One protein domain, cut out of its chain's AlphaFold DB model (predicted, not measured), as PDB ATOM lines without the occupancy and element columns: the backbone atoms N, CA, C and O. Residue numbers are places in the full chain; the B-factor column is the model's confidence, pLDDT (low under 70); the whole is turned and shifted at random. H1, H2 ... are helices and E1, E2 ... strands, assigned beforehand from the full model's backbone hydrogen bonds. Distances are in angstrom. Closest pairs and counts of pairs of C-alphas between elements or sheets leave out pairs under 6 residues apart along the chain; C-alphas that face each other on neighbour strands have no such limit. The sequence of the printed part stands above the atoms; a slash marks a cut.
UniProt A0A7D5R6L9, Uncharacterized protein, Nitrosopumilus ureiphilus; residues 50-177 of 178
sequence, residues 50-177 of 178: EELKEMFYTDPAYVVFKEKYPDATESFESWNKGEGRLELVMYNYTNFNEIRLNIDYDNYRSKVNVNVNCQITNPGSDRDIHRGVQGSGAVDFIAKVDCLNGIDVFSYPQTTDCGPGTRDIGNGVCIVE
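This is residues 50 to 177 of the 178 residues of an uncharacterized protein of Nitrosopumilus ureiphilus (UniProt A0A7D5R6L9). Look for one twisted sheet of five long strands with three short helices, H1, H2 and H3, over one face and the other face bare. Past the E5 edge of this sheet, a long link leads to a small hairpin, E6 and E7, set off from the sheet and its helices. The printed part has 128 residues with three named helices and seven named strands, in the order H1 H2 E1 E2 E3 E4 E5 H3 E6 E7; the large sheet runs E1 E2 E3 E4 E5, antiparallel throughout, and the class is mixed. The whole is compact, with a radius of gyration of the C-alphas of 15.3 A, and spans 46 by 40 by 25 A.

Begin in the sheet: E1 is residues 73 to 79, 20.2 A long. E2, residues 83 to 92, starts at C-alpha 83, (154.152, 127.003, 187.200), and runs 30.6 A to C-alpha 92 at (184.634, 128.930, 185.105). E3, residues 97 to 106, measures 28.9 A; E4, residues 111 to 120, 29.5 A; E5, residues 129 to 134, 16.8 A. H1 is residues 50 to 58, 12.1 A; H2 is residues 60 to 68, 12.4 A; H3 is residues 137 to 144, 10.7 A. E6, residues 166 to 168, and E7, residues 174 to 176, are short; E7 ends at C-alpha 176, (157.145, 118.916, 158.408).

E1 to E5 form a meander, each strand the antiparallel neighbour of the one before, with E1 and E5 as edge strands. Check N 75 and O 87, 2.9 A, for E1 and E2; N 88 and O 101, 2.8 A, for E2 and E3; N 100 and O 117, 2.8 A, for E3 and E4; and N 118 and O 131, 2.8 A, for E4 and E5. H1, H2 and H3 are on the same face of this sheet, making two layers, helices on one face of a sheet. H2 runs along the strands over E2 and E3, at a height over the sheet of 9.9 A; its closest C-alpha pair with E3 is Phe 65 and Leu 101, 7.7 A. H3 is over E4 and E5 at 8.7 A; the C-alphas of Val 116 and Ala 138 are the closest of E4 and H3, 5.8 A apart. H2 and H3 touch at a shallow tilt of 19 degrees, the same way, closest at the C-alphas of Ala 61 and Val 139, 4.9 A. H1 runs slantwise to the strands, over E2 and only just over E3, with 3 of its C-alphas there; it is close to H2 but not clearly touching, the C-alphas of Phe 56 and Tyr 62 being closest at 6.9 A. In H1, H2 and H3 every O i to N i+4 pair is within hydrogen-bond range. The hairpin E6 and E7 has N 167 and O 175 at 2.8 A; E6 and E5 are apart.

The C-alphas of Lys 81 and Gly 124 are the two farthest apart, 46.1 A. The printed part has no cut, and the link from H3 to E6, 21 residues, is long. Mean pLDDT of the printed part is 82.0; residue 80, residues 122 to 128 and residues 154 to 177 are under 70.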
ATOM      1  N   GLU A  50     156.404 121.186 196.017       90.94
ATOM      2  CA  GLU A  50     157.037 119.884 196.207       90.94
ATOM      3  C   GLU A  50     156.927 119.008 194.958       90.94
ATOM      4  O   GLU A  50     157.925 118.417 194.552       90.94
ATOM      5  N   GLU A  51     155.755 118.968 194.320       91.69
ATOM      6  CA  GLU A  51     155.549 118.208 193.082       91.69
ATOM      7  C   GLU A  51     156.391 118.773 191.926       91.69
ATOM      8  O   GLU A  51     156.968 118.012 191.148       91.69
ATOM      9  N   LEU A  52     156.522 120.103 191.836       92.81
ATOM     10  CA  LEU A  52     157.406 120.758 190.866       92.81
ATOM     11  C   LEU A  52     158.873 120.395 191.112       92.81
ATOM     12  O   LEU A  52     159.583 120.036 190.173       92.81
ATOM     13  N   LYS A  53     159.334 120.447 192.365       94.31
ATOM     14  CA  LYS A  53     160.710 120.061 192.713       94.31
ATOM     15  C   LYS A  53     160.983 118.598 192.399       94.31
ATOM     16  O   LYS A  53     162.018 118.297 191.815       94.31
ATOM     17  N   GLU A  54     160.071 117.698 192.753       95.31
ATOM     18  CA  GLU A  54     160.211 116.274 192.443       95.31
ATOM     19  C   GLU A  54     160.306 116.046 190.930       95.31
ATOM     20  O   GLU A  54     161.213 115.352 190.465       95.31
ATOM     21  N   MET A  55     159.436 116.692 190.151       93.50
ATOM     22  CA  MET A  55     159.478 116.641 188.690       93.50
ATOM     23  C   MET A  55     160.821 117.136 188.139       93.50
ATOM     24  O   MET A  55     161.411 116.480 187.284       93.50
ATOM     25  N   PHE A  56     161.331 118.265 188.631       95.94
ATOM     26  CA  PHE A  56     162.583 118.833 188.131       95.94
ATOM     27  C   PHE A  56     163.817 118.025 188.548       95.94
ATOM     28  O   PHE A  56     164.715 117.833 187.734       95.94
ATOM     29  N   TYR A  57     163.863 117.502 189.775       96.12
ATOM     30  CA  TYR A  57     165.000 116.717 190.269       96.12
ATOM     31  C   TYR A  57     165.066 115.297 189.707       96.12
ATOM     32  O   TYR A  57     166.123 114.665 189.741       96.12
ATOM     33  N   THR A  58     163.952 114.791 189.184       95.44
ATOM     34  CA  THR A  58     163.907 113.504 188.481       95.44
ATOM     35  C   THR A  58     164.123 113.639 186.974       95.44
ATOM     36  O   THR A  58     164.298 112.621 186.300       95.44
ATOM     37  N   ASP A  59     164.170 114.864 186.434       95.25
ATOM     38  CA  ASP A  59     164.415 115.094 185.012       95.25
ATOM     39  C   ASP A  59     165.824 114.601 184.609       95.25
ATOM     40  O   ASP A  59     166.818 114.931 185.271       95.25
ATOM     41  N   PRO A  60     165.968 113.832 183.512       94.81
ATOM     42  CA  PRO A  60     167.265 113.321 183.077       94.81
ATOM     43  C   PRO A  60     168.323 114.408 182.846       94.81
ATOM     44  O   PRO A  60     169.507 114.166 183.085       94.81
ATOM     45  N   ALA A  61     167.925 115.603 182.396       94.75
ATOM     46  CA  ALA A  61     168.856 116.705 182.188       94.75
ATOM     47  C   ALA A  61     169.393 117.242 183.516       94.75
ATOM     48  O   ALA A  61     170.585 117.532 183.595       94.75
ATOM     49  N   TYR A  62     168.560 117.310 184.564       96.62
ATOM     50  CA  TYR A  62     169.008 117.671 185.913       96.62
ATOM     51  C   TYR A  62     170.069 116.694 186.419       96.62
ATOM     52  O   TYR A  62     171.158 117.110 186.820       96.62
ATOM     53  N   VAL A  63     169.769 115.393 186.350       96.50
ATOM     54  CA  VAL A  63     170.651 114.334 186.863       96.50
ATOM     55  C   VAL A  63     172.015 114.389 186.177       96.50
ATOM     56  O   VAL A  63     173.040 114.469 186.852       96.50
ATOM     57  N   VAL A  64     172.035 114.430 184.841       96.00
ATOM     58  CA  VAL A  64     173.285 114.475 184.067       96.00
ATOM     59  C   VAL A  64     174.049 115.782 184.306       96.00
ATOM     60  O   VAL A  64     175.279 115.775 184.382       96.00
ATOM     61  N   PHE A  65     173.350 116.909 184.477       96.62
ATOM     62  CA  PHE A  65     173.997 118.183 184.790       96.62
ATOM     63  C   PHE A  65     174.656 118.171 186.167       96.62
ATOM     64  O   PHE A  65     175.814 118.565 186.276       96.62
ATOM     65  N   LYS A  66     173.964 117.698 187.210       96.44
ATOM     66  CA  LYS A  66     174.520 117.615 188.571       96.44
ATOM     67  C   LYS A  66     175.634 116.584 188.694       96.44
ATOM     68  O   LYS A  66     176.551 116.802 189.480       96.44
ATOM     69  N   GLU A  67     175.590 115.503 187.921       96.69
ATOM     70  CA  GLU A  67     176.684 114.532 187.865       96.69
ATOM     71  C   GLU A  67     177.955 115.154 187.265       96.69
ATOM     72  O   GLU A  67     179.049 114.975 187.802       96.69
ATOM     73  N   LYS A  68     177.818 115.935 186.184       95.31
ATOM     74  CA  LYS A  68     178.955 116.587 185.514       95.31
ATOM     75  C   LYS A  68     179.452 117.845 186.238       95.31
ATOM     76  O   LYS A  68     180.653 118.109 186.253       95.31
ATOM     77  N   TYR A  69     178.541 118.613 186.831       95.44
ATOM     78  CA  TYR A  69     178.797 119.887 187.507       95.44
ATOM     79  C   TYR A  69     178.195 119.873 188.928       95.44
ATOM     80  O   TYR A  69     177.196 120.552 189.195       95.44
ATOM     81  N   PRO A  70     178.784 119.112 189.871       95.25
ATOM     82  CA  PRO A  70     178.234 118.952 191.221       95.25
ATOM     83  C   PRO A  70     178.175 120.266 192.009       95.25
ATOM     84  O   PRO A  70     177.252 120.460 192.801       95.25
ATOM     85  N   ASP A  71     179.091 121.191 191.724       95.25
ATOM     86  CA  ASP A  71     179.196 122.499 192.383       95.25
ATOM     87  C   ASP A  71     178.349 123.596 191.713       95.25
ATOM     88  O   ASP A  71     178.445 124.766 192.080       95.25
ATOM     89  N   ALA A  72     177.520 123.244 190.722       96.38
ATOM     90  CA  ALA A  72     176.634 124.203 190.078       96.38
ATOM     91  C   ALA A  72     175.685 124.861 191.089       96.38
ATOM     92  O   ALA A  72     175.098 124.188 191.944       96.38
ATOM     93  N   THR A  73     175.513 126.175 190.943       97.06
ATOM     94  CA  THR A  73     174.534 126.950 191.708       97.06
ATOM     95  C   THR A  73     173.140 126.593 191.223       97.06
ATOM     96  O   THR A  73     172.910 126.535 190.018       97.06
ATOM     97  N   GLU A  74     172.223 126.367 192.156       96.94
ATOM     98  CA  GLU A  74     170.837 126.002 191.878       96.94
ATOM     99  C   GLU A  74     169.908 127.113 192.376       96.94
ATOM    100  O   GLU A  74     170.072 127.614 193.492       96.94
ATOM    101  N   SER A  75     168.937 127.502 191.554       97.06
ATOM    102  CA  SER A  75     167.854 128.398 191.942       97.06
ATOM    103  C   SER A  75     166.517 127.802 191.508       97.06
ATOM    104  O   SER A  75     166.366 127.274 190.407       97.06
ATOM    105  N   PHE A  76     165.545 127.848 192.410       96.44
ATOM    106  CA  PHE A  76     164.194 127.371 192.160       96.44
ATOM    107  C   PHE A  76     163.221 128.524 192.362       96.44
ATOM    108  O   PHE A  76     163.252 129.203 193.390       96.44
ATOM    109  N   GLU A  77     162.338 128.708 191.390       93.75
ATOM    110  CA  GLU A  77     161.264 129.686 191.434       93.75
ATOM    111  C   GLU A  77     159.943 128.992 191.109       93.75
ATOM    112  O   GLU A  77     159.820 128.299 190.102       93.75
ATOM    113  N   SER A  78     158.931 129.197 191.946       90.81
ATOM    114  CA  SER A  78     157.558 128.784 191.665       90.81
ATOM    115  C   SER A  78     156.661 130.007 191.598       90.81
ATOM    116  O   SER A  78     156.759 130.908 192.436       90.81
ATOM    117  N   TRP A  79     155.739 130.016 190.645       85.12
ATOM    118  CA  TRP A  79     154.781 131.098 190.471       85.12
ATOM    119  C   TRP A  79     153.361 130.636 190.782       85.12
ATOM    120  O   TRP A  79     153.022 129.450 190.752       85.12
ATOM    121  N   ASN A  80     152.499 131.612 191.077       69.56
ATOM    122  CA  ASN A  80     151.083 131.356 191.305       69.56
ATOM    123  C   ASN A  80     150.499 130.600 190.102       69.56
ATOM    124  O   ASN A  80     150.664 131.058 188.972       69.56
ATOM    125  N   LYS A  81     149.739 129.525 190.381       74.56
ATOM    126  CA  LYS A  81     149.100 128.592 189.423       74.56
ATOM    127  C   LYS A  81     149.937 127.371 189.015       74.56
ATOM    128  O   LYS A  81     149.686 126.821 187.947       74.56
ATOM    129  N   GLY A  82     150.858 126.908 189.864       77.69
ATOM    130  CA  GLY A  82     151.558 125.629 189.664       77.69
ATOM    131  C   GLY A  82     152.527 125.640 188.482       77.69
ATOM    132  O   GLY A  82     152.743 124.610 187.857       77.69
ATOM    133  N   GLU A  83     153.052 126.818 188.147       88.25
ATOM    134  CA  GLU A  83     154.152 127.003 187.200       88.25
ATOM    135  C   GLU A  83     155.456 127.109 188.002       88.25
ATOM    136  O   GLU A  83     155.456 127.594 189.138       88.25
ATOM    137  N   GLY A  84     156.575 126.691 187.420       92.31
ATOM    138  CA  GLY A  84     157.864 126.804 188.090       92.31
ATOM    139  C   GLY A  84     159.044 126.660 187.149       92.31
ATOM    140  O   GLY A  84     158.901 126.202 186.015       92.31
ATOM    141  N   ARG A  85     160.208 127.059 187.646       95.69
ATOM    142  CA  ARG A  85     161.500 126.951 186.984       95.69
ATOM    143  C   ARG A  85     162.542 126.463 187.973       95.69
ATOM    144  O   ARG A  85     162.641 126.978 189.086       95.69
ATOM    145  N   LEU A  86     163.360 125.528 187.516       97.50
ATOM    146  CA  LEU A  86     164.633 125.188 188.125       97.50
ATOM    147  C   LEU A  86     165.758 125.635 187.192       97.50
ATOM    148  O   LEU A  86     165.806 125.230 186.030       97.50
ATOM    149  N   GLU A  87     166.664 126.458 187.702       97.88
ATOM    150  CA  GLU A  87     167.858 126.900 186.992       97.88
ATOM    151  C   GLU A  87     169.114 126.363 187.687       97.88
ATOM    152  O   GLU A  87     169.260 126.438 188.907       97.88
ATOM    153  N   LEU A  88     170.040 125.832 186.888       97.94
ATOM    154  CA  LEU A  88     171.368 125.423 187.319       97.94
ATOM    155  C   LEU A  88     172.419 126.173 186.512       97.94
ATOM    156  O   LEU A  88     172.381 126.165 185.282       97.94
ATOM    157  N   VAL A  89     173.384 126.779 187.195       96.75
ATOM    158  CA  VAL A  89     174.459 127.557 186.569       96.75
ATOM    159  C   VAL A  89     175.808 127.076 187.076       96.75
ATOM    160  O   VAL A  89     176.037 126.984 188.282       96.75
ATOM    161  N   MET A  90     176.728 126.814 186.152       96.25
ATOM    162  CA  MET A  90     178.130 126.569 186.465       96.25
ATOM    163  C   MET A  90     179.014 127.521 185.672       96.25
ATOM    164  O   MET A  90     178.798 127.750 184.481       96.25
ATOM    165  N   TYR A  91     180.027 128.056 186.345       93.38
ATOM    166  CA  TYR A  91     180.893 129.092 185.809       93.38
ATOM    167  C   TYR A  91     182.364 128.741 186.002       93.38
ATOM    168  O   TYR A  91     182.763 128.265 187.065       93.38
ATOM    169  N   ASN A  92     183.188 129.020 184.995       90.88
ATOM    170  CA  ASN A  92     184.634 128.930 185.105       90.88
ATOM    171  C   ASN A  92     185.245 130.335 185.151       90.88
ATOM    172  O   ASN A  92     185.380 131.015 184.139       90.88
ATOM    173  N   TYR A  93     185.690 130.744 186.339       86.38
ATOM    174  CA  TYR A  93     186.282 132.066 186.572       86.38
ATOM    175  C   TYR A  93     187.621 132.305 185.866       86.38
ATOM    176  O   TYR A  93     188.077 133.443 185.808       86.38
ATOM    177  N   THR A  94     188.269 131.259 185.345       86.19
ATOM    178  CA  THR A  94     189.560 131.405 184.659       86.19
ATOM    179  C   THR A  94     189.385 131.905 183.228       86.19
ATOM    180  O   THR A  94     190.169 132.726 182.762       86.19
ATOM    181  N   ASN A  95     188.371 131.404 182.522       83.56
ATOM    182  CA  ASN A  95     188.111 131.720 181.114       83.56
ATOM    183  C   ASN A  95     186.749 132.383 180.877       83.56
ATOM    184  O   ASN A  95     186.419 132.683 179.737       83.56
ATOM    185  N   PHE A  96     186.010 132.661 181.950       86.69
ATOM    186  CA  PHE A  96     184.720 133.341 181.951       86.69
ATOM    187  C   PHE A  96     183.604 132.586 181.208       86.69
ATOM    188  O   PHE A  96     182.578 133.174 180.876       86.69
ATOM    189  N   ASN A  97     183.775 131.279 180.986       89.88
ATOM    190  CA  ASN A  97     182.765 130.441 180.349       89.88
ATOM    191  C   ASN A  97     181.660 130.051 181.339       89.88
ATOM    192  O   ASN A  97     181.932 129.731 182.499       89.88
ATOM    193  N   GLU A  98     180.423 130.001 180.852       92.62
ATOM    194  CA  GLU A  98     179.233 129.659 181.631       92.62
ATOM    195  C   GLU A  98     178.432 128.563 180.934       92.62
ATOM    196  O   GLU A  98     178.204 128.628 179.728       92.62
ATOM    197  N   ILE A  99     177.921 127.604 181.703       94.88
ATOM    198  CA  ILE A  99     176.832 126.733 181.262       94.88
ATOM    199  C   ILE A  99     175.627 126.892 182.185       94.88
ATOM    200  O   ILE A  99     175.756 126.893 183.409       94.88
ATOM    201  N   ARG A 100     174.448 127.012 181.577       96.38
ATOM    202  CA  ARG A 100     173.169 127.220 182.249       96.38
ATOM    203  C   ARG A 100     172.148 126.204 181.761       96.38
ATOM    204  O   ARG A 100     171.902 126.120 180.561       96.38
ATOM    205  N   LEU A 101     171.540 125.468 182.679       97.19
ATOM    206  CA  LEU A 101     170.393 124.600 182.436       97.19
ATOM    207  C   LEU A 101     169.151 125.245 183.047       97.19
ATOM    208  O   LEU A 101     169.168 125.637 184.206       97.19
ATOM    209  N   ASN A 102     168.080 125.334 182.268       96.88
ATOM    210  CA  ASN A 102     166.755 125.743 182.706       96.88
ATOM    211  C   ASN A 102     165.776 124.599 182.464       96.88
ATOM    212  O   ASN A 102     165.743 124.034 181.367       96.88
ATOM    213  N   ILE A 103     164.980 124.283 183.477       96.25
ATOM    214  CA  ILE A 103     163.858 123.354 183.399       96.25
ATOM    215  C   ILE A 103     162.621 124.134 183.834       96.25
ATOM    216  O   ILE A 103     162.498 124.513 184.995       96.25
ATOM    217  N   ASP A 104     161.728 124.409 182.891       94.00
ATOM    218  CA  ASP A 104     160.505 125.180 183.092       94.00
ATOM    219  C   ASP A 104     159.284 124.267 182.979       94.00
ATOM    220  O   ASP A 104     159.161 123.518 182.010       94.00
ATOM    221  N   TYR A 105     158.328 124.378 183.896       91.56
ATOM    222  CA  TYR A 105     157.013 123.761 183.740       91.56
ATOM    223  C   TYR A 105     155.975 124.801 183.316       91.56
ATOM    224  O   TYR A 105     155.625 125.707 184.076       91.56
ATOM    225  N   ASP A 106     155.464 124.642 182.093       85.25
ATOM    226  CA  ASP A 106     154.343 125.418 181.569       85.25
ATOM    227  C   ASP A 106     153.033 124.696 181.904       85.25
ATOM    228  O   ASP A 106     152.644 123.733 181.231       85.25
ATOM    229  N   ASN A 107     152.328 125.188 182.927       82.06
ATOM    230  CA  ASN A 107     151.054 124.617 183.351       82.06
ATOM    231  C   ASN A 107     149.958 124.748 182.273       82.06
ATOM    232  O   ASN A 107     149.076 123.898 182.199       82.06
ATOM    233  N   TYR A 108     150.017 125.754 181.386       74.62
ATOM    234  CA  TYR A 108     149.034 125.899 180.302       74.62
ATOM    235  C   TYR A 108     149.116 124.748 179.294       74.62
ATOM    236  O   TYR A 108     148.101 124.329 178.740       74.62
ATOM    237  N   ARG A 109     150.327 124.245 179.038       76.25
ATOM    238  CA  ARG A 109     150.567 123.129 178.109       76.25
ATOM    239  C   ARG A 109     150.766 121.794 178.819       76.25
ATOM    240  O   ARG A 109     150.972 120.795 178.133       76.25
ATOM    241  N   SER A 110     150.766 121.800 180.153       81.88
ATOM    242  CA  SER A 110     151.211 120.692 181.003       81.88
ATOM    243  C   SER A 110     152.519 120.075 180.491       81.88
ATOM    244  O   SER A 110     152.647 118.857 180.372       81.88
ATOM    245  N   LYS A 111     153.473 120.934 180.101       84.62
ATOM    246  CA  LYS A 111     154.714 120.531 179.426       84.62
ATOM    247  C   LYS A 111     155.929 121.045 180.190       84.62
ATOM    248  O   LYS A 111     156.007 122.229 180.514       84.62
ATOM    249  N   VAL A 112     156.901 120.156 180.384       88.88
ATOM    250  CA  VAL A 112     158.256 120.510 180.815       88.88
ATOM    251  C   VAL A 112     159.067 120.948 179.598       88.88
ATOM    252  O   VAL A 112     159.133 120.240 178.589       88.88
ATOM    253  N   ASN A 113     159.678 122.121 179.685       91.25
ATOM    254  CA  ASN A 113     160.596 122.652 178.694       91.25
ATOM    255  C   ASN A 113     161.996 122.673 179.302       91.25
ATOM    256  O   ASN A 113     162.239 123.347 180.297       91.25
ATOM    257  N   VAL A 114     162.912 121.944 178.679       92.94
ATOM    258  CA  VAL A 114     164.314 121.881 179.092       92.94
ATOM    259  C   VAL A 114     165.144 122.675 178.098       92.94
ATOM    260  O   VAL A 114     164.998 122.500 176.887       92.94
ATOM    261  N   ASN A 115     166.019 123.542 178.587       93.62
ATOM    262  CA  ASN A 115     166.918 124.335 177.764       93.62
ATOM    263  C   ASN A 115     168.293 124.417 178.417       93.62
ATOM    264  O   ASN A 115     168.419 124.867 179.551       93.62
ATOM    265  N   VAL A 116     169.333 124.050 177.676       92.75
ATOM    266  CA  VAL A 116     170.722 124.247 178.091       92.75
ATOM    267  C   VAL A 116     171.367 125.290 177.195       92.75
ATOM    268  O   VAL A 116     171.181 125.265 175.983       92.75
ATOM    269  N   ASN A 117     172.127 126.209 177.778       91.44
ATOM    270  CA  ASN A 117     172.891 127.216 177.061       91.44
ATOM    271  C   ASN A 117     174.334 127.237 177.560       91.44
ATOM    272  O   ASN A 117     174.589 127.211 178.759       91.44
ATOM    273  N   CYS A 118     175.263 127.309 176.623       89.88
ATOM    274  CA  CYS A 118     176.681 127.488 176.844       89.88
ATOM    275  C   CYS A 118     177.093 128.864 176.327       89.88
ATOM    276  O   CYS A 118     176.852 129.183 175.161       89.88
ATOM    277  N   GLN A 119     177.737 129.656 177.173       88.69
ATOM    278  CA  GLN A 119     178.380 130.905 176.805       88.69
ATOM    279  C   GLN A 119     179.895 130.725 176.888       88.69
ATOM    280  O   GLN A 119     180.432 130.435 177.957       88.69
ATOM    281  N   ILE A 120     180.579 130.908 175.759       85.31
ATOM    282  CA  ILE A 120     182.039 130.984 175.710       85.31
ATOM    283  C   ILE A 120     182.445 132.438 175.529       85.31
ATOM    284  O   ILE A 120     182.093 133.058 174.519       85.31
ATOM    285  N   THR A 121     183.266 132.931 176.448       78.25
ATOM    286  CA  THR A 121     183.956 134.207 176.286       78.25
ATOM    287  C   THR A 121     185.287 133.958 175.590       78.25
ATOM    288  O   THR A 121     186.139 133.208 176.064       78.25
ATOM    289  N   ASN A 122     185.471 134.561 174.415       65.81
ATOM    290  CA  ASN A 122     186.696 134.397 173.647       65.81
ATOM    291  C   ASN A 122     187.687 135.521 174.003       65.81
ATOM    292  O   ASN A 122     187.452 136.666 173.623       65.81
ATOM    293  N   PRO A 123     188.828 135.234 174.658       55.66
ATOM    294  CA  PRO A 123     189.770 136.271 175.094       55.66
ATOM    295  C   PRO A 123     190.454 137.042 173.945       55.66
ATOM    296  O   PRO A 123     191.239 137.949 174.207       55.66
ATOM    297  N   GLY A 124     190.180 136.703 172.678       56.41
ATOM    298  CA  GLY A 124     190.684 137.408 171.493       56.41
ATOM    299  C   GLY A 124     189.612 138.012 170.576       56.41
ATOM    300  O   GLY A 124     189.951 138.471 169.486       56.41
ATOM    301  N   SER A 125     188.331 137.987 170.955       56.75
ATOM    302  CA  SER A 125     187.230 138.503 170.134       56.75
ATOM    303  C   SER A 125     186.106 139.048 171.012       56.75
ATOM    304  O   SER A 125     185.617 138.332 171.873       56.75
ATOM    305  N   ASP A 126     185.610 140.254 170.716       54.72
ATOM    306  CA  ASP A 126     184.441 140.868 171.386       54.72
ATOM    307  C   ASP A 126     183.103 140.141 171.116       54.72
ATOM    308  O   ASP A 126     182.022 140.702 171.297       54.72
ATOM    309  N   ARG A 127     183.137 138.911 170.597       57.88
ATOM    310  CA  ARG A 127     181.943 138.117 170.313       57.88
ATOM    311  C   ARG A 127     181.886 136.951 171.282       57.88
ATOM    312  O   ARG A 127     182.531 135.928 171.053       57.88
ATOM    313  N   ASP A 128     181.075 137.113 172.318       66.19
ATOM    314  CA  ASP A 128     180.613 135.988 173.119       66.19
ATOM    315  C   ASP A 128     179.847 135.013 172.222       66.19
ATOM    316  O   ASP A 128     179.041 135.397 171.366       66.19
ATOM    317  N   ILE A 129     180.137 133.728 172.389       71.31
ATOM    318  CA  ILE A 129     179.480 132.667 171.636       71.31
ATOM    319  C   ILE A 129     178.445 132.037 172.542       71.31
ATOM    320  O   ILE A 129     178.790 131.449 173.562       71.31
ATOM    321  N   HIS A 130     177.187 132.111 172.122       78.25
ATOM    322  CA  HIS A 130     176.081 131.437 172.784       78.25
ATOM    323  C   HIS A 130     175.679 130.214 171.969       78.25
ATOM    324  O   HIS A 130     175.358 130.323 170.779       78.25
ATOM    325  N   ARG A 131     175.684 129.040 172.598       80.12
ATOM    326  CA  ARG A 131     175.184 127.814 171.989       80.12
ATOM    327  C   ARG A 131     174.290 127.070 172.956       80.12
ATOM    328  O   ARG A 131     174.750 126.622 173.999       80.12
ATOM    329  N   GLY A 132     173.037 126.896 172.563       78.19
ATOM    330  CA  GLY A 132     172.064 126.169 173.355       78.19
ATOM    331  C   GLY A 132     171.320 125.099 172.576       78.19
ATOM    332  O   GLY A 132     171.350 125.066 171.343       78.19
ATOM    333  N   VAL A 133     170.682 124.218 173.336       82.62
ATOM    334  CA  VAL A 133     169.854 123.112 172.864       82.62
ATOM    335  C   VAL A 133     168.603 123.037 173.728       82.62
ATOM    336  O   VAL A 133     168.669 123.214 174.945       82.62
ATOM    337  N   GLN A 134     167.469 122.747 173.093       83.75
ATOM    338  CA  GLN A 134     166.182 122.585 173.764       83.75
ATOM    339  C   GLN A 134     165.700 121.134 173.709       83.75
ATOM    340  O   GLN A 134     166.023 120.384 172.787       83.75
ATOM    341  N   GLY A 135     164.888 120.753 174.692       80.62
ATOM    342  CA  GLY A 135     164.202 119.468 174.742       80.62
ATOM    343  C   GLY A 135     165.156 118.279 174.869       80.62
ATOM    344  O   GLY A 135     166.124 118.307 175.628       80.62
ATOM    345  N   SER A 136     164.871 117.218 174.116       76.25
ATOM    346  CA  SER A 136     165.561 115.921 174.212       76.25
ATOM    347  C   SER A 136     167.067 115.986 173.926       76.25
ATOM    348  O   SER A 136     167.825 115.169 174.445       76.25
ATOM    349  N   GLY A 137     167.525 116.976 173.154       82.69
ATOM    350  CA  GLY A 137     168.943 117.165 172.857       82.69
ATOM    351  C   GLY A 137     169.766 117.720 174.027       82.69
ATOM    352  O   GLY A 137     170.996 117.690 173.957       82.69
ATOM    353  N   ALA A 138     169.124 118.226 175.090       87.75
ATOM    354  CA  ALA A 138     169.813 118.859 176.213       87.75
ATOM    355  C   ALA A 138     170.688 117.866 176.990       87.75
ATOM    356  O   ALA A 138     171.831 118.183 177.306       87.75
ATOM    357  N   VAL A 139     170.193 116.646 177.233       90.00
ATOM    358  CA  VAL A 139     170.934 115.588 177.944       90.00
ATOM    359  C   VAL A 139     172.227 115.237 177.206       90.00
ATOM    360  O   VAL A 139     173.312 115.251 177.789       90.00
ATOM    361  N   ASP A 140     172.123 114.988 175.899       88.94
ATOM    362  CA  ASP A 140     173.270 114.659 175.056       88.94
ATOM    363  C   ASP A 140     174.265 115.822 174.960       88.94
ATOM    364  O   ASP A 140     175.477 115.592 174.983       88.94
ATOM    365  N   PHE A 141     173.766 117.061 174.886       89.56
ATOM    366  CA  PHE A 141     174.605 118.257 174.894       89.56
ATOM    367  C   PHE A 141     175.396 118.352 176.199       89.56
ATOM    368  O   PHE A 141     176.618 118.466 176.160       89.56
ATOM    369  N   ILE A 142     174.726 118.238 177.352       92.12
ATOM    370  CA  ILE A 142     175.371 118.297 178.669       92.12
ATOM    371  C   ILE A 142     176.420 117.192 178.794       92.12
ATOM    372  O   ILE A 142     177.530 117.464 179.242       92.12
ATOM    373  N   ALA A 143     176.121 115.966 178.360       89.94
ATOM    374  CA  ALA A 143     177.060 114.852 178.444       89.94
ATOM    375  C   ALA A 143     178.309 115.077 177.569       89.94
ATOM    376  O   ALA A 143     179.438 114.958 178.053       89.94
ATOM    377  N   LYS A 144     178.118 115.442 176.294       88.50
ATOM    378  CA  LYS A 144     179.180 115.440 175.273       88.50
ATOM    379  C   LYS A 144     179.969 116.745 175.187       88.50
ATOM    380  O   LYS A 144     181.144 116.706 174.844       88.50
ATOM    381  N   VAL A 145     179.355 117.887 175.489       87.38
ATOM    382  CA  VAL A 145     179.977 119.208 175.325       87.38
ATOM    383  C   VAL A 145     180.591 119.661 176.642       87.38
ATOM    384  O   VAL A 145     179.929 119.654 177.678       87.38
ATOM    385  N   ASP A 146     181.861 120.066 176.632       88.62
ATOM    386  CA  ASP A 146     182.493 120.698 177.792       88.62
ATOM    387  C   ASP A 146     182.551 122.210 177.584       88.62
ATOM    388  O   ASP A 146     183.526 122.783 177.093       88.62
ATOM    389  N   CYS A 147     181.450 122.847 177.975       88.44
ATOM    390  CA  CYS A 147     181.277 124.282 177.846       88.44
ATOM    391  C   CYS A 147     182.327 125.077 178.633       88.44
ATOM    392  O   CYS A 147     182.875 126.057 178.131       88.44
ATOM    393  N   LEU A 148     182.660 124.624 179.846       88.94
ATOM    394  CA  LEU A 148     183.556 125.354 180.737       88.94
ATOM    395  C   LEU A 148     184.976 125.425 180.193       88.94
ATOM    396  O   LEU A 148     185.670 126.388 180.491       88.94
ATOM    397  N   ASN A 149     185.402 124.465 179.372       86.75
ATOM    398  CA  ASN A 149     186.693 124.502 178.681       86.75
ATOM    399  C   ASN A 149     186.578 124.862 177.189       86.75
ATOM    400  O   ASN A 149     187.589 124.928 176.494       86.75
ATOM    401  N   GLY A 150     185.363 125.117 176.691       77.94
ATOM    402  CA  GLY A 150     185.091 125.443 175.290       77.94
ATOM    403  C   GLY A 150     185.304 124.281 174.311       77.94
ATOM    404  O   GLY A 150     185.455 124.512 173.110       77.94
ATOM    405  N   ILE A 151     185.333 123.038 174.798       78.81
ATOM    406  CA  ILE A 151     185.602 121.842 173.990       78.81
ATOM    407  C   ILE A 151     184.294 121.345 173.370       78.81
ATOM    408  O   ILE A 151     183.260 121.272 174.032       78.81
ATOM    409  N   ASP A 152     184.346 121.024 172.075       73.19
ATOM    410  CA  ASP A 152     183.229 120.509 171.267       73.19
ATOM    411  C   ASP A 152     181.982 121.402 171.180       73.19
ATOM    412  O   ASP A 152     180.974 121.048 170.563       73.19
ATOM    413  N   VAL A 153     182.068 122.633 171.687       72.81
ATOM    414  CA  VAL A 153     180.979 123.602 171.574       72.81
ATOM    415  C   VAL A 153     180.723 123.953 170.114       72.81
ATOM    416  O   VAL A 153     179.572 124.132 169.749       72.81
ATOM    417  N   PHE A 154     181.735 124.009 169.241       64.62
ATOM    418  CA  PHE A 154     181.560 124.364 167.823       64.62
ATOM    419  C   PHE A 154     181.109 123.201 166.926       64.62
ATOM    420  O   PHE A 154     180.482 123.442 165.891       64.62
ATOM    421  N   SER A 155     181.384 121.961 167.323       68.12
ATOM    422  CA  SER A 155     181.077 120.748 166.558       68.12
ATOM    423  C   SER A 155     179.667 120.214 166.832       68.12
ATOM    424  O   SER A 155     179.110 119.524 165.979       68.12
ATOM    425  N   TYR A 156     179.059 120.553 167.973       65.38
ATOM    426  CA  TYR A 156     177.749 120.021 168.345       65.38
ATOM    427  C   TYR A 156     176.592 120.680 167.567       65.38
ATOM    428  O   TYR A 156     176.441 121.898 167.635       65.38
ATOM    429  N   PRO A 157     175.734 119.939 166.845       64.81
ATOM    430  CA  PRO A 157     174.632 120.526 166.081       64.81
ATOM    431  C   PRO A 157     173.643 121.263 166.996       64.81
ATOM    432  O   PRO A 157     173.240 120.745 168.036       64.81
ATOM    433  N   GLN A 158     173.228 122.476 166.608       61.06
ATOM    434  CA  GLN A 158     172.102 123.114 167.294       61.06
ATOM    435  C   GLN A 158     170.855 122.290 166.991       61.06
ATOM    436  O   GLN A 158     170.562 122.048 165.818       61.06
ATOM    437  N   THR A 159     170.177 121.840 168.043       57.50
ATOM    438  CA  THR A 159     168.913 121.118 167.928       57.50
ATOM    439  C   THR A 159     167.811 121.950 168.561       57.50
ATOM    440  O   THR A 159     167.953 122.464 169.674       57.50
ATOM    441  N   THR A 160     166.744 122.166 167.800       56.53
ATOM    442  CA  THR A 160     165.538 122.865 168.255       56.53
ATOM    443  C   THR A 160     164.431 121.830 168.405       56.53
ATOM    444  O   THR A 160     164.310 120.946 167.559       56.53
ATOM    445  N   ASP A 161     163.641 121.905 169.480       55.78
ATOM    446  CA  ASP A 161     162.500 121.004 169.681       55.78
ATOM    447  C   ASP A 161     161.437 121.319 168.617       55.78
ATOM    448  O   ASP A 161     160.624 122.238 168.748       55.78
ATOM    449  N   CYS A 162     161.515 120.607 167.498       56.75
ATOM    450  CA  CYS A 162     160.558 120.691 166.415       56.75
ATOM    451  C   CYS A 162     159.255 120.067 166.918       56.75
ATOM    452  O   CYS A 162     159.229 118.905 167.318       56.75
ATOM    453  N   GLY A 163     158.180 120.860 166.967       50.53
ATOM    454  CA  GLY A 163     156.880 120.425 167.476       50.53
ATOM    455  C   GLY A 163     156.356 119.125 166.834       50.53
ATOM    456  O   GLY A 163     156.889 118.642 165.833       50.53
ATOM    457  N   PRO A 164     155.278 118.540 167.378       50.62
ATOM    458  CA  PRO A 164     154.743 117.275 166.877       50.62
ATOM    459  C   PRO A 164     154.431 117.343 165.371       50.62
ATOM    460  O   PRO A 164     153.766 118.271 164.913       50.62
ATOM    461  N   GLY A 165     154.923 116.362 164.608       53.22
ATOM    462  CA  GLY A 165     154.808 116.315 163.140       53.22
ATOM    463  C   GLY A 165     155.939 117.020 162.381       53.22
ATOM    464  O   GLY A 165     155.894 117.110 161.153       53.22
ATOM    465  N   THR A 166     156.956 117.519 163.085       61.69
ATOM    466  CA  THR A 166     158.161 118.089 162.477       61.69
ATOM    467  C   THR A 166     159.419 117.398 162.993       61.69
ATOM    468  O   THR A 166     159.474 116.982 164.147       61.69
ATOM    469  N   ARG A 167     160.441 117.281 162.141       59.03
ATOM    470  CA  ARG A 167     161.769 116.781 162.522       59.03
ATOM    471  C   ARG A 167     162.838 117.830 162.250       59.03
ATOM    472  O   ARG A 167     162.765 118.540 161.247       59.03
ATOM    473  N   ASP A 168     163.835 117.896 163.123       66.44
ATOM    474  CA  ASP A 168     165.028 118.712 162.910       66.44
ATOM    475  C   ASP A 168     165.941 118.019 161.886       66.44
ATOM    476  O   ASP A 168     166.237 116.828 162.014       66.44
ATOM    477  N   ILE A 169     166.374 118.744 160.855       63.19
ATOM    478  CA  ILE A 169     167.359 118.266 159.864       63.19
ATOM    479  C   ILE A 169     168.772 118.809 160.107       63.19
ATOM    480  O   ILE A 169     169.661 118.617 159.277       63.19
ATOM    481  N   GLY A 170     168.994 119.447 161.255       48.03
ATOM    482  CA  GLY A 170     170.259 120.033 161.674       48.03
ATOM    483  C   GLY A 170     170.262 121.558 161.573       48.03
ATOM    484  O   GLY A 170     169.589 122.153 160.733       48.03
ATOM    485  N   ASN A 171     171.074 122.191 162.430       54.81
ATOM    486  CA  ASN A 171     171.180 123.649 162.586       54.81
ATOM    487  C   ASN A 171     169.857 124.341 162.970       54.81
ATOM    488  O   ASN A 171     169.637 125.488 162.585       54.81
ATOM    489  N   GLY A 172     168.985 123.666 163.726       54.44
ATOM    490  CA  GLY A 172     167.707 124.222 164.175       54.44
ATOM    491  C   GLY A 172     166.678 124.415 163.057       54.44
ATOM    492  O   GLY A 172     165.825 125.299 163.143       54.44
ATOM    493  N   VAL A 173     166.764 123.623 161.985       52.22
ATOM    494  CA  VAL A 173     165.822 123.685 160.862       52.22
ATOM    495  C   VAL A 173     164.792 122.572 161.013       52.22
ATOM    496  O   VAL A 173     165.080 121.403 160.766       52.22
ATOM    497  N   CYS A 174     163.565 122.952 161.365       65.50
ATOM    498  CA  CYS A 174     162.433 122.034 161.446       65.50
ATOM    499  C   CYS A 174     161.750 121.875 160.085       65.50
ATOM    500  O   CYS A 174     161.360 122.863 159.461       65.50
ATOM    501  N   ILE A 175     161.548 120.632 159.646       61.91
ATOM    502  CA  ILE A 175     160.724 120.303 158.475       61.91
ATOM    503  C   ILE A 175     159.510 119.475 158.888       61.91
ATOM    504  O   ILE A 175     159.608 118.639 159.781       61.91
ATOM    505  N   VAL A 176     158.375 119.703 158.228       57.38
ATOM    506  CA  VAL A 176     157.145 118.916 158.408       57.38
ATOM    507  C   VAL A 176     157.332 117.562 157.727       57.38
ATOM    508  O   VAL A 176     157.750 117.519 156.567       57.38
ATOM    509  N   GLU A 177     157.073 116.466 158.442       59.97
ATOM    510  CA  GLU A 177     157.051 115.138 157.819       59.97
ATOM    511  C   GLU A 177     155.817 115.026 156.899       59.97
ATOM    512  O   GLU A 177     154.736 115.463 157.298       59.97
TER     513      GLU A 177